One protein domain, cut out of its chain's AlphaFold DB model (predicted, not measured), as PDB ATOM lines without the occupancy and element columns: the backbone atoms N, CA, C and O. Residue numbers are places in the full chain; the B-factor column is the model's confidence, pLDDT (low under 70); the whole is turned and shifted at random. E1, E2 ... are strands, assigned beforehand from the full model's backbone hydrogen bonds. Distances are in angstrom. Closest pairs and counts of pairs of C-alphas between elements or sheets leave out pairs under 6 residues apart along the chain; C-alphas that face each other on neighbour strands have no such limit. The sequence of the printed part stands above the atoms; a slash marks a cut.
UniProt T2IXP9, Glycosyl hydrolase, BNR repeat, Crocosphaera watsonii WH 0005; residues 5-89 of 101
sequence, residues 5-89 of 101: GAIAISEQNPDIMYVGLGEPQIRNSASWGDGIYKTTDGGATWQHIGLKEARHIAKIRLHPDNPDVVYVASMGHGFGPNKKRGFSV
ATOM      1  N   GLY A   5     312.228 156.535 307.390       91.69
ATOM      2  CA  GLY A   5     312.257 157.169 308.708       91.69
ATOM      3  C   GLY A   5     312.527 156.191 309.846       91.69
ATOM      4  O   GLY A   5     313.155 156.553 310.839       91.69
ATOM      5  N   ALA A   6     312.096 154.937 309.693       94.50
ATOM      6  CA  ALA A   6     312.307 153.895 310.687       94.50
ATOM      7  C   ALA A   6     312.355 152.500 310.056       94.50
ATOM      8  O   ALA A   6     311.680 152.230 309.064       94.50
ATOM      9  N   ILE A   7     313.091 151.597 310.697       95.25
ATOM     10  CA  ILE A   7     313.077 150.159 310.424       95.25
ATOM     11  C   ILE A   7     313.034 149.398 311.752       95.25
ATOM     12  O   ILE A   7     313.612 149.849 312.745       95.25
ATOM     13  N   ALA A   8     312.335 148.267 311.780       95.44
ATOM     14  CA  ALA A   8     312.340 147.330 312.897       95.44
ATOM     15  C   ALA A   8     312.292 145.888 312.380       95.44
ATOM     16  O   ALA A   8     311.596 145.602 311.408       95.44
ATOM     17  N   ILE A   9     313.014 144.995 313.052       94.88
ATOM     18  CA  ILE A   9     313.133 143.570 312.723       94.88
ATOM     19  C   ILE A   9     312.648 142.780 313.934       94.88
ATOM     20  O   ILE A   9     312.927 143.172 315.068       94.88
ATOM     21  N   SER A  10     311.886 141.710 313.704       93.00
ATOM     22  CA  SER A  10     311.425 140.835 314.780       93.00
ATOM     23  C   SER A  10     312.580 139.993 315.312       93.00
ATOM     24  O   SER A  10     313.272 139.323 314.551       93.00
ATOM     25  N   GLU A  11     312.767 140.002 316.632       90.31
ATOM     26  CA  GLU A  11     313.790 139.185 317.297       90.31
ATOM     27  C   GLU A  11     313.445 137.689 317.259       90.31
ATOM     28  O   GLU A  11     314.341 136.851 317.238       90.31
ATOM     29  N   GLN A  12     312.153 137.345 317.201       89.81
ATOM     30  CA  GLN A  12     311.701 135.952 317.122       89.81
ATOM     31  C   GLN A  12     311.853 135.360 315.720       89.81
ATOM     32  O   GLN A  12     312.065 134.161 315.569       89.81
ATOM     33  N   ASN A  13     311.677 136.195 314.694       91.81
ATOM     34  CA  ASN A  13     311.757 135.777 313.303       91.81
ATOM     35  C   ASN A  13     312.273 136.935 312.434       91.81
ATOM     36  O   ASN A  13     311.474 137.796 312.053       91.81
ATOM     37  N   PRO A  14     313.569 136.943 312.081       93.44
ATOM     38  CA  PRO A  14     314.167 137.994 311.265       93.44
ATOM     39  C   PRO A  14     313.538 138.169 309.879       93.44
ATOM     40  O   PRO A  14     313.674 139.246 309.308       93.44
ATOM     41  N   ASP A  15     312.802 137.181 309.355       95.31
ATOM     42  CA  ASP A  15     312.079 137.327 308.085       95.31
ATOM     43  C   ASP A  15     310.948 138.361 308.177       95.31
ATOM     44  O   ASP A  15     310.505 138.898 307.159       95.31
ATOM     45  N   ILE A  16     310.483 138.658 309.397       93.88
ATOM     46  CA  ILE A  16     309.459 139.659 309.670       93.88
ATOM     47  C   ILE A  16     310.129 140.994 309.987       93.88
ATOM     48  O   ILE A  16     310.711 141.191 311.058       93.88
ATOM     49  N   MET A  17     309.967 141.955 309.079       95.19
ATOM     50  CA  MET A  17     310.473 143.316 309.251       95.19
ATOM     51  C   MET A  17     309.425 144.349 308.856       95.19
ATOM     52  O   MET A  17     308.518 144.088 308.062       95.19
ATOM     53  N   TYR A  18     309.583 145.551 309.399       95.31
ATOM     54  CA  TYR A  18     308.727 146.693 309.126       95.31
ATOM     55  C   TYR A  18     309.578 147.907 308.781       95.31
ATOM     56  O   TYR A  18     310.557 148.204 309.466       95.31
ATOM     57  N   VAL A  19     309.162 148.641 307.755       95.75
ATOM     58  CA  VAL A  19     309.793 149.886 307.317       95.75
ATOM     59  C   VAL A  19     308.751 150.989 307.330       95.75
ATOM     60  O   VAL A  19     307.683 150.865 306.736       95.75
ATOM     61  N   GLY A  20     309.064 152.074 308.025       94.44
ATOM     62  CA  GLY A  20     308.275 153.294 308.049       94.44
ATOM     63  C   GLY A  20     308.917 154.341 307.159       94.44
ATOM     64  O   GLY A  20     310.106 154.633 307.300       94.44
ATOM     65  N   LEU A  21     308.130 154.913 306.258       93.62
ATOM     66  CA  LEU A  21     308.610 155.931 305.337       93.62
ATOM     67  C   LEU A  21     308.409 157.349 305.880       93.62
ATOM     68  O   LEU A  21     307.564 157.616 306.741       93.62
ATOM     69  N   GLY A  22     309.196 158.261 305.320       90.88
ATOM     70  CA  GLY A  22     309.154 159.688 305.585       90.88
ATOM     71  C   GLY A  22     310.154 160.153 306.631       90.88
ATOM     72  O   GLY A  22     310.368 159.519 307.656       90.88
ATOM     73  N   GLU A  23     310.746 161.308 306.363       88.00
ATOM     74  CA  GLU A  23     311.829 161.903 307.128       88.00
ATOM     75  C   GLU A  23     311.308 162.484 308.446       88.00
ATOM     76  O   GLU A  23     310.529 163.438 308.415       88.00
ATOM     77  N   PRO A  24     311.724 161.957 309.607       84.19
ATOM     78  CA  PRO A  24     311.262 162.470 310.890       84.19
ATOM     79  C   PRO A  24     312.042 163.708 311.359       84.19
ATOM     80  O   PRO A  24     311.585 164.441 312.230       84.19
ATOM     81  N   GLN A  25     313.209 163.988 310.780       82.69
ATOM     82  CA  GLN A  25     314.087 165.083 311.194       82.69
ATOM     83  C   GLN A  25     313.786 166.344 310.380       82.69
ATOM     84  O   GLN A  25     314.635 166.857 309.656       82.69
ATOM     85  N   ILE A  26     312.557 166.845 310.506       74.12
ATOM     86  CA  ILE A  26     312.079 167.999 309.741       74.12
ATOM     87  C   ILE A  26     312.894 169.241 310.117       74.12
ATOM     88  O   ILE A  26     312.826 169.725 311.246       74.12
ATOM     89  N   ARG A  27     313.663 169.754 309.152       74.00
ATOM     90  CA  ARG A  27     314.370 171.038 309.255       74.00
ATOM     91  C   ARG A  27     313.763 172.052 308.289       74.00
ATOM     92  O   ARG A  27     312.805 172.724 308.645       74.00
ATOM     93  N   ASN A  28     314.315 172.139 307.076       70.88
ATOM     94  CA  ASN A  28     313.963 173.159 306.080       70.88
ATOM     95  C   ASN A  28     313.062 172.603 304.963       70.88
ATOM     96  O   ASN A  28     312.094 173.230 304.552       70.88
ATOM     97  N   SER A  29     313.361 171.388 304.512       69.06
ATOM     98  CA  SER A  29     312.508 170.541 303.684       69.06
ATOM     99  C   SER A  29     312.507 169.147 304.305       69.06
ATOM    100  O   SER A  29     313.449 168.783 305.007       69.06
ATOM    101  N   ALA A  30     311.429 168.397 304.111       76.06
ATOM    102  CA  ALA A  30     311.350 167.027 304.588       76.06
ATOM    103  C   ALA A  30     310.617 166.172 303.570       76.06
ATOM    104  O   ALA A  30     309.527 166.530 303.113       76.06
ATOM    105  N   SER A  31     311.201 165.025 303.236       86.25
ATOM    106  CA  SER A  31     310.523 164.062 302.373       86.25
ATOM    107  C   SER A  31     309.446 163.337 303.174       86.25
ATOM    108  O   SER A  31     309.740 162.621 304.124       86.25
ATOM    109  N   TRP A  32     308.183 163.524 302.809       86.94
ATOM    110  CA  TRP A  32     307.080 162.670 303.248       86.94
ATOM    111  C   TRP A  32     307.156 161.267 302.633       86.94
ATOM    112  O   TRP A  32     307.571 161.086 301.488       86.94
ATOM    113  N   GLY A  33     306.741 160.281 303.417       89.69
ATOM    114  CA  GLY A  33     306.431 158.928 302.981       89.69
ATOM    115  C   GLY A  33     304.927 158.677 302.998       89.69
ATOM    116  O   GLY A  33     304.136 159.538 303.382       89.69
ATOM    117  N   ASP A  34     304.537 157.472 302.614       91.12
ATOM    118  CA  ASP A  34     303.143 157.039 302.512       91.12
ATOM    119  C   ASP A  34     302.793 155.939 303.525       91.12
ATOM    120  O   ASP A  34     301.815 155.215 303.353       91.12
ATOM    121  N   GLY A  35     303.550 155.828 304.618       91.44
ATOM    122  CA  GLY A  35     303.203 154.988 305.760       91.44
ATOM    123  C   GLY A  35     304.174 153.838 305.991       91.44
ATOM    124  O   GLY A  35     305.387 154.046 305.986       91.44
ATOM    125  N   ILE A  36     303.637 152.654 306.291       93.81
ATOM    126  CA  ILE A  36     304.426 151.488 306.707       93.81
ATOM    127  C   ILE A  36     304.305 150.349 305.707       93.81
ATOM    128  O   ILE A  36     303.216 150.035 305.224       93.81
ATOM    129  N   TYR A  37     305.436 149.692 305.485       94.62
ATOM    130  CA  TYR A  37     305.563 148.449 304.750       94.62
ATOM    131  C   TYR A  37     306.007 147.315 305.673       94.62
ATOM    132  O   TYR A  37     306.752 147.543 306.628       94.62
ATOM    133  N   LYS A  38     305.559 146.097 305.370       94.75
ATOM    134  CA  LYS A  38     305.931 144.854 306.052       94.75
ATOM    135  C   LYS A  38     306.505 143.863 305.047       94.75
ATOM    136  O   LYS A  38     305.989 143.756 303.938       94.75
ATOM    137  N   THR A  39     307.504 143.109 305.473       95.81
ATOM    138  CA  THR A  39     307.955 141.876 304.819       95.81
ATOM    139  C   THR A  39     307.763 140.698 305.776       95.81
ATOM    140  O   THR A  39     307.721 140.878 306.998       95.81
ATOM    141  N   THR A  40     307.594 139.506 305.212       96.00
ATOM    142  CA  THR A  40     307.604 138.217 305.924       96.00
ATOM    143  C   THR A  40     308.525 137.205 305.241       96.00
ATOM    144  O   THR A  40     308.398 136.010 305.481       96.00
ATOM    145  N   ASP A  41     309.383 137.670 304.333       96.31
ATOM    146  CA  ASP A  41     310.251 136.854 303.480       96.31
ATOM    147  C   ASP A  41     311.683 137.411 303.434       96.31
ATOM    148  O   ASP A  41     312.366 137.350 302.411       96.31
ATOM    149  N   GLY A  42     312.132 138.010 304.543       95.50
ATOM    150  CA  GLY A  42     313.501 138.514 304.669       95.50
ATOM    151  C   GLY A  42     313.779 139.768 303.835       95.50
ATOM    152  O   GLY A  42     314.936 140.104 303.592       95.50
ATOM    153  N   GLY A  43     312.734 140.471 303.395       96.12
ATOM    154  CA  GLY A  43     312.835 141.686 302.588       96.12
ATOM    155  C   GLY A  43     312.827 141.455 301.078       96.12
ATOM    156  O   GLY A  43     313.061 142.416 300.341       96.12
ATOM    157  N   ALA A  44     312.538 140.234 300.611       97.50
ATOM    158  CA  ALA A  44     312.384 139.944 299.186       97.50
ATOM    159  C   ALA A  44     311.134 140.625 298.603       97.50
ATOM    160  O   ALA A  44     311.184 141.177 297.501       97.50
ATOM    161  N   THR A  45     310.032 140.653 299.357       96.12
ATOM    162  CA  THR A  45     308.814 141.386 299.009       96.12
ATOM    163  C   THR A  45     308.316 142.250 300.165       96.12
ATOM    164  O   THR A  45     308.532 141.969 301.345       96.12
ATOM    165  N   TRP A  46     307.648 143.350 299.809       96.00
ATOM    166  CA  TRP A  46     307.140 144.337 300.759       96.00
ATOM    167  C   TRP A  46     305.680 144.659 300.464       96.00
ATOM    168  O   TRP A  46     305.322 145.034 299.347       96.00
ATOM    169  N   GLN A  47     304.837 144.565 301.488       95.44
ATOM    170  CA  GLN A  47     303.426 144.920 301.424       95.44
ATOM    171  C   GLN A  47     303.180 146.232 302.161       95.44
ATOM    172  O   GLN A  47     303.617 146.400 303.296       95.44
ATOM    173  N   HIS A  48     302.442 147.152 301.540       93.38
ATOM    174  CA  HIS A  48     301.968 148.364 302.208       93.38
ATOM    175  C   HIS A  48     300.847 148.025 303.195       93.38
ATOM    176  O   HIS A  48     299.830 147.459 302.795       93.38
ATOM    177  N   ILE A  49     301.016 148.372 304.473       90.56
ATOM    178  CA  ILE A  49     300.101 147.957 305.553       90.56
ATOM    179  C   ILE A  49     299.348 149.115 306.223       90.56
ATOM    180  O   ILE A  49     298.577 148.897 307.156       90.56
ATOM    181  N   GLY A  50     299.524 150.353 305.750       89.06
ATOM    182  CA  GLY A  50     298.707 151.496 306.165       89.06
ATOM    183  C   GLY A  50     299.502 152.694 306.677       89.06
ATOM    184  O   GLY A  50     300.664 152.878 306.338       89.06
ATOM    185  N   LEU A  51     298.831 153.549 307.461       86.88
ATOM    186  CA  LEU A  51     299.337 154.858 307.910       86.88
ATOM    187  C   LEU A  51     299.695 155.828 306.765       86.88
ATOM    188  O   LEU A  51     300.592 156.652 306.913       86.88
ATOM    189  N   LYS A  52     298.930 155.787 305.664       86.00
ATOM    190  CA  LYS A  52     299.108 156.650 304.475       86.00
ATOM    191  C   LYS A  52     299.257 158.132 304.801       86.00
ATOM    192  O   LYS A  52     300.174 158.791 304.329       86.00
ATOM    193  N   GLU A  53     298.415 158.623 305.702       82.69
ATOM    194  CA  GLU A  53     298.413 160.033 306.091       82.69
ATOM    195  C   GLU A  53     299.435 160.371 307.181       82.69
ATOM    196  O   GLU A  53     299.568 161.530 307.551       82.69
ATOM    197  N   ALA A  54     300.161 159.401 307.746       82.19
ATOM    198  CA  ALA A  54     301.099 159.680 308.835       82.19
ATOM    199  C   ALA A  54     302.295 160.529 308.379       82.19
ATOM    200  O   ALA A  54     302.853 161.252 309.204       82.19
ATOM    201  N   ARG A  55     302.640 160.472 307.082       85.88
ATOM    202  CA  ARG A  55     303.742 161.157 306.379       85.88
ATOM    203  C   ARG A  55     305.152 160.920 306.904       85.88
ATOM    204  O   ARG A  55     306.040 160.746 306.089       85.88
ATOM    205  N   HIS A  56     305.375 160.948 308.212       90.00
ATOM    206  CA  HIS A  56     306.688 160.843 308.836       90.00
ATOM    207  C   HIS A  56     306.623 159.822 309.976       90.00
ATOM    208  O   HIS A  56     306.058 160.096 311.044       90.00
ATOM    209  N   ILE A  57     307.182 158.636 309.736       92.31
ATOM    210  CA  ILE A  57     307.306 157.581 310.744       92.31
ATOM    211  C   ILE A  57     308.659 157.722 311.444       92.31
ATOM    212  O   ILE A  57     309.697 157.453 310.854       92.31
ATOM    213  N   ALA A  58     308.644 158.128 312.713       91.44
ATOM    214  CA  ALA A  58     309.855 158.411 313.483       91.44
ATOM    215  C   ALA A  58     310.463 157.171 314.139       91.44
ATOM    216  O   ALA A  58     311.672 157.101 314.355       91.44
ATOM    217  N   LYS A  59     309.622 156.202 314.519       93.19
ATOM    218  CA  LYS A  59     310.080 154.979 315.178       93.19
ATOM    219  C   LYS A  59     309.068 153.857 315.050       93.19
ATOM    220  O   LYS A  59     307.863 154.097 315.114       93.19
ATOM    221  N   ILE A  60     309.584 152.637 314.946       94.06
ATOM    222  CA  ILE A  60     308.810 151.402 315.029       94.06
ATOM    223  C   ILE A  60     309.434 150.531 316.124       94.06
ATOM    224  O   ILE A  60     310.659 150.457 316.242       94.06
ATOM    225  N   ARG A  61     308.600 149.905 316.954       93.69
ATOM    226  CA  ARG A  61     309.008 148.893 317.934       93.69
ATOM    227  C   ARG A  61     308.054 147.714 317.876       93.69
ATOM    228  O   ARG A  61     306.846 147.908 317.834       93.69
ATOM    229  N   LEU A  62     308.603 146.510 317.878       91.25
ATOM    230  CA  LEU A  62     307.829 145.275 317.905       91.25
ATOM    231  C   LEU A  62     307.687 144.819 319.352       91.25
ATOM    232  O   LEU A  62     308.585 145.053 320.164       91.25
ATOM    233  N   HIS A  63     306.551 144.219 319.689       87.12
ATOM    234  CA  HIS A  63     306.400 143.574 320.984       87.12
ATOM    235  C   HIS A  63     307.318 142.338 321.036       87.12
ATOM    236  O   HIS A  63     307.276 141.530 320.107       87.12
ATOM    237  N   PRO A  64     308.119 142.163 322.104       83.12
ATOM    238  CA  PRO A  64     309.145 141.117 322.170       83.12
ATOM    239  C   PRO A  64     308.555 139.707 322.077       83.12
ATOM    240  O   PRO A  64     309.090 138.861 321.370       83.12
ATOM    241  N   ASP A  65     307.405 139.486 322.722       85.00
ATOM    242  CA  ASP A  65     306.763 138.164 322.779       85.00
ATOM    243  C   ASP A  65     305.632 137.964 321.757       85.00
ATOM    244  O   ASP A  65     305.079 136.874 321.658       85.00
ATOM    245  N   ASN A  66     305.257 139.005 321.004       82.56
ATOM    246  CA  ASN A  66     304.101 138.954 320.110       82.56
ATOM    247  C   ASN A  66     304.327 139.816 318.851       82.56
ATOM    248  O   ASN A  66     303.971 140.996 318.847       82.56
ATOM    249  N   PRO A  67     304.882 139.256 317.762       73.00
ATOM    250  CA  PRO A  67     305.275 140.019 316.569       73.00
ATOM    251  C   PRO A  67     304.101 140.665 315.805       73.00
ATOM    252  O   PRO A  67     304.322 141.481 314.903       73.00
ATOM    253  N   ASP A  68     302.864 140.341 316.185       79.00
ATOM    254  CA  ASP A  68     301.627 140.926 315.664       79.00
ATOM    255  C   ASP A  68     301.274 142.277 316.305       79.00
ATOM    256  O   ASP A  68     300.405 143.008 315.814       79.00
ATOM    257  N   VAL A  69     301.931 142.625 317.414       85.62
ATOM    258  CA  VAL A  69     301.778 143.917 318.079       85.62
ATOM    259  C   VAL A  69     302.960 144.801 317.719       85.62
ATOM    260  O   VAL A  69     304.110 144.539 318.081       85.62
ATOM    261  N   VAL A  70     302.655 145.891 317.021       89.06
ATOM    262  CA  VAL A  70     303.647 146.856 316.551       89.06
ATOM    263  C   VAL A  70     303.293 148.224 317.103       89.06
ATOM    264  O   VAL A  70     302.149 148.659 317.045       89.06
ATOM    265  N   TYR A  71     304.284 148.922 317.632       90.06
ATOM    266  CA  TYR A  71     304.166 150.275 318.144       90.06
ATOM    267  C   TYR A  71     304.796 151.239 317.158       90.06
ATOM    268  O   TYR A  71     305.956 151.072 316.770       90.06
ATOM    269  N   VAL A  72     304.044 152.266 316.774       91.75
ATOM    270  CA  VAL A  72     304.485 153.242 315.779       91.75
ATOM    271  C   VAL A  72     304.390 154.646 316.356       91.75
ATOM    272  O   VAL A  72     303.316 155.086 316.775       91.75
ATOM    273  N   ALA A  73     305.514 155.359 316.325       89.69
ATOM    274  CA  ALA A  73     305.566 156.791 316.584       89.69
ATOM    275  C   ALA A  73     305.500 157.546 315.252       89.69
ATOM    276  O   ALA A  73     306.456 157.525 314.471       89.69
ATOM    277  N   SER A  74     304.376 158.215 314.993       88.81
ATOM    278  CA  SER A  74     304.177 159.046 313.803       88.81
ATOM    279  C   SER A  74     304.079 160.520 314.169       88.81
ATOM    280  O   SER A  74     303.322 160.920 315.055       88.81
ATOM    281  N   MET A  75     304.804 161.366 313.438       81.44
ATOM    282  CA  MET A  75     304.721 162.815 313.656       81.44
ATOM    283  C   MET A  75     303.492 163.447 312.988       81.44
ATOM    284  O   MET A  75     303.103 164.570 313.320       81.44
ATOM    285  N   GLY A  76     302.844 162.734 312.063       75.69
ATOM    286  CA  GLY A  76     301.753 163.287 311.268       75.69
ATOM    287  C   GLY A  76     302.263 164.360 310.307       75.69
ATOM    288  O   GLY A  76     303.440 164.397 309.984       75.69
ATOM    289  N   HIS A  77     301.407 165.274 309.849       72.19
ATOM    290  CA  HIS A  77     301.852 166.337 308.942       72.19
ATOM    291  C   HIS A  77     302.740 167.318 309.716       72.19
ATOM    292  O   HIS A  77     302.274 167.923 310.679       72.19
ATOM    293  N   GLY A  78     304.005 167.491 309.320       57.78
ATOM    294  CA  GLY A  78     304.933 168.394 310.019       57.78
ATOM    295  C   GLY A  78     304.430 169.837 310.110       57.78
ATOM    296  O   GLY A  78     304.599 170.489 311.135       57.78
ATOM    297  N   PHE A  79     303.713 170.285 309.076       63.66
ATOM    298  CA  PHE A  79     303.271 171.671 308.899       63.66
ATOM    299  C   PHE A  79     301.739 171.848 308.956       63.66
ATOM    300  O   PHE A  79     301.218 172.833 308.445       63.66
ATOM    301  N   GLY A  80     300.989 170.901 309.538       63.97
ATOM    302  CA  GLY A  80     299.527 171.014 309.623       63.97
ATOM    303  C   GLY A  80     298.847 170.006 310.559       63.97
ATOM    304  O   GLY A  80     299.495 169.085 311.060       63.97
ATOM    305  N   PRO A  81     297.537 170.164 310.814       61.22
ATOM    306  CA  PRO A  81     296.778 169.253 311.668       61.22
ATOM    307  C   PRO A  81     296.662 167.856 311.040       61.22
ATOM    308  O   PRO A  81     296.456 167.716 309.835       61.22
ATOM    309  N   ASN A  82     296.787 166.807 311.861       64.75
ATOM    310  CA  ASN A  82     296.683 165.418 311.412       64.75
ATOM    311  C   ASN A  82     296.170 164.496 312.531       64.75
ATOM    312  O   ASN A  82     296.753 164.447 313.610       64.75
ATOM    313  N   LYS A  83     295.123 163.711 312.239       66.25
ATOM    314  CA  LYS A  83     294.533 162.718 313.160       66.25
ATOM    315  C   LYS A  83     295.451 161.526 313.471       66.25
ATOM    316  O   LYS A  83     295.206 160.803 314.423       66.25
ATOM    317  N   LYS A  84     296.482 161.298 312.658       63.09
ATOM    318  CA  LYS A  84     297.512 160.260 312.823       63.09
ATOM    319  C   LYS A  84     298.806 160.800 313.445       63.09
ATOM    320  O   LYS A  84     299.820 160.108 313.427       63.09
ATOM    321  N   ARG A  85     298.810 162.029 313.974       64.38
ATOM    322  CA  ARG A  85     299.914 162.535 314.803       64.38
ATOM    323  C   ARG A  85     299.828 161.888 316.189       64.38
ATOM    324  O   ARG A  85     298.793 161.996 316.834       64.38
ATOM    325  N   GLY A  86     300.910 161.261 316.648       64.00
ATOM    326  CA  GLY A  86     300.994 160.650 317.975       64.00
ATOM    327  C   GLY A  86     301.453 159.191 317.958       64.00
ATOM    328  O   GLY A  86     302.060 158.709 317.004       64.00
ATOM    329  N   PHE A  87     301.190 158.500 319.062       56.59
ATOM    330  CA  PHE A  87     301.501 157.087 319.254       56.59
ATOM    331  C   PHE A  87     300.307 156.225 318.837       56.59
ATOM    332  O   PHE A  87     299.179 156.506 319.236       56.59
ATOM    333  N   SER A  88     300.546 155.171 318.054       60.50
ATOM    334  CA  SER A  88     299.509 154.204 317.679       60.50
ATOM    335  C   SER A  88     299.979 152.768 317.890       60.50
ATOM    336  O   SER A  88     301.162 152.463 317.712       60.50
ATOM    337  N   VAL A  89     299.039 151.895 318.270       56.75
ATOM    338  CA  VAL A  89     299.268 150.458 318.486       56.75
ATOM    339  C   VAL A  89     298.461 149.646 317.469       56.75
ATOM    340  O   VAL A  89     297.311 149.290 317.736       56.75
TER     341      VAL A  89
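What this domain is: This is residues 5 to 89 of the 101 residues of the protein "Glycosyl hydrolase, BNR repeat" of Crocosphaera watsonii WH 0005 (UniProt T2IXP9). Two antiparallel sheets form a small sandwich, two sheets face to face, shaped like a wedge: E1 and E5 come close on one side, while E4 and E7 are apart on the other. Two long loops, residues 22 to 35 and 75 to 85, reach toward the same end. The 85 printed residues hold seven named strands, E1 to E7 along the chain, and no named helix; the class is all strand, with 37 residues in strands, under half. The sheet orders are E1-E2-E3-E4 and E5-E6-E7. The whole is compact, with a radius of gyration of the C-alphas of 12.8 A, and elongated, spanning 37 by 24 by 19 A.

How they stand to each other: E1, residues 5 to 9, E2, 17 to 21, E3, 36 to 39, and E4, 47 to 50, make a meander, each strand the antiparallel neighbour of the one before. N 8 and O 18 are 2.9 A apart, N 37 and O 19 2.8 A, and N 47 and O 38 2.8 A, within hydrogen-bond range. E5, residues 57 to 63, E6, 66 to 74, and E7, 86 to 88, make another meander, with N 71 and O 61 at 2.8 A and N 86 and O 74 at 2.9 A. The sheets' best planes are 32 degrees apart. The closest C-alphas of E1 and E5 are those of Ala 6 and Lys 59, 5.1 A.

Where its parts are: E1 begins at C-alpha 5 (312.257, 157.169, 308.708). E6 is 21.1 A long and E5 17.4 A. E7 ends at C-alpha 88 (299.509, 154.204, 317.679).

The domain as a whole: The C-alphas farthest apart, of Asn 28 and Asp 65, are 39.4 A apart. The printed part has no cut. The links E2 to E3 and E6 to E7 are long. The model's pLDDT is under 70 at residue 29 and residues 78 to 89.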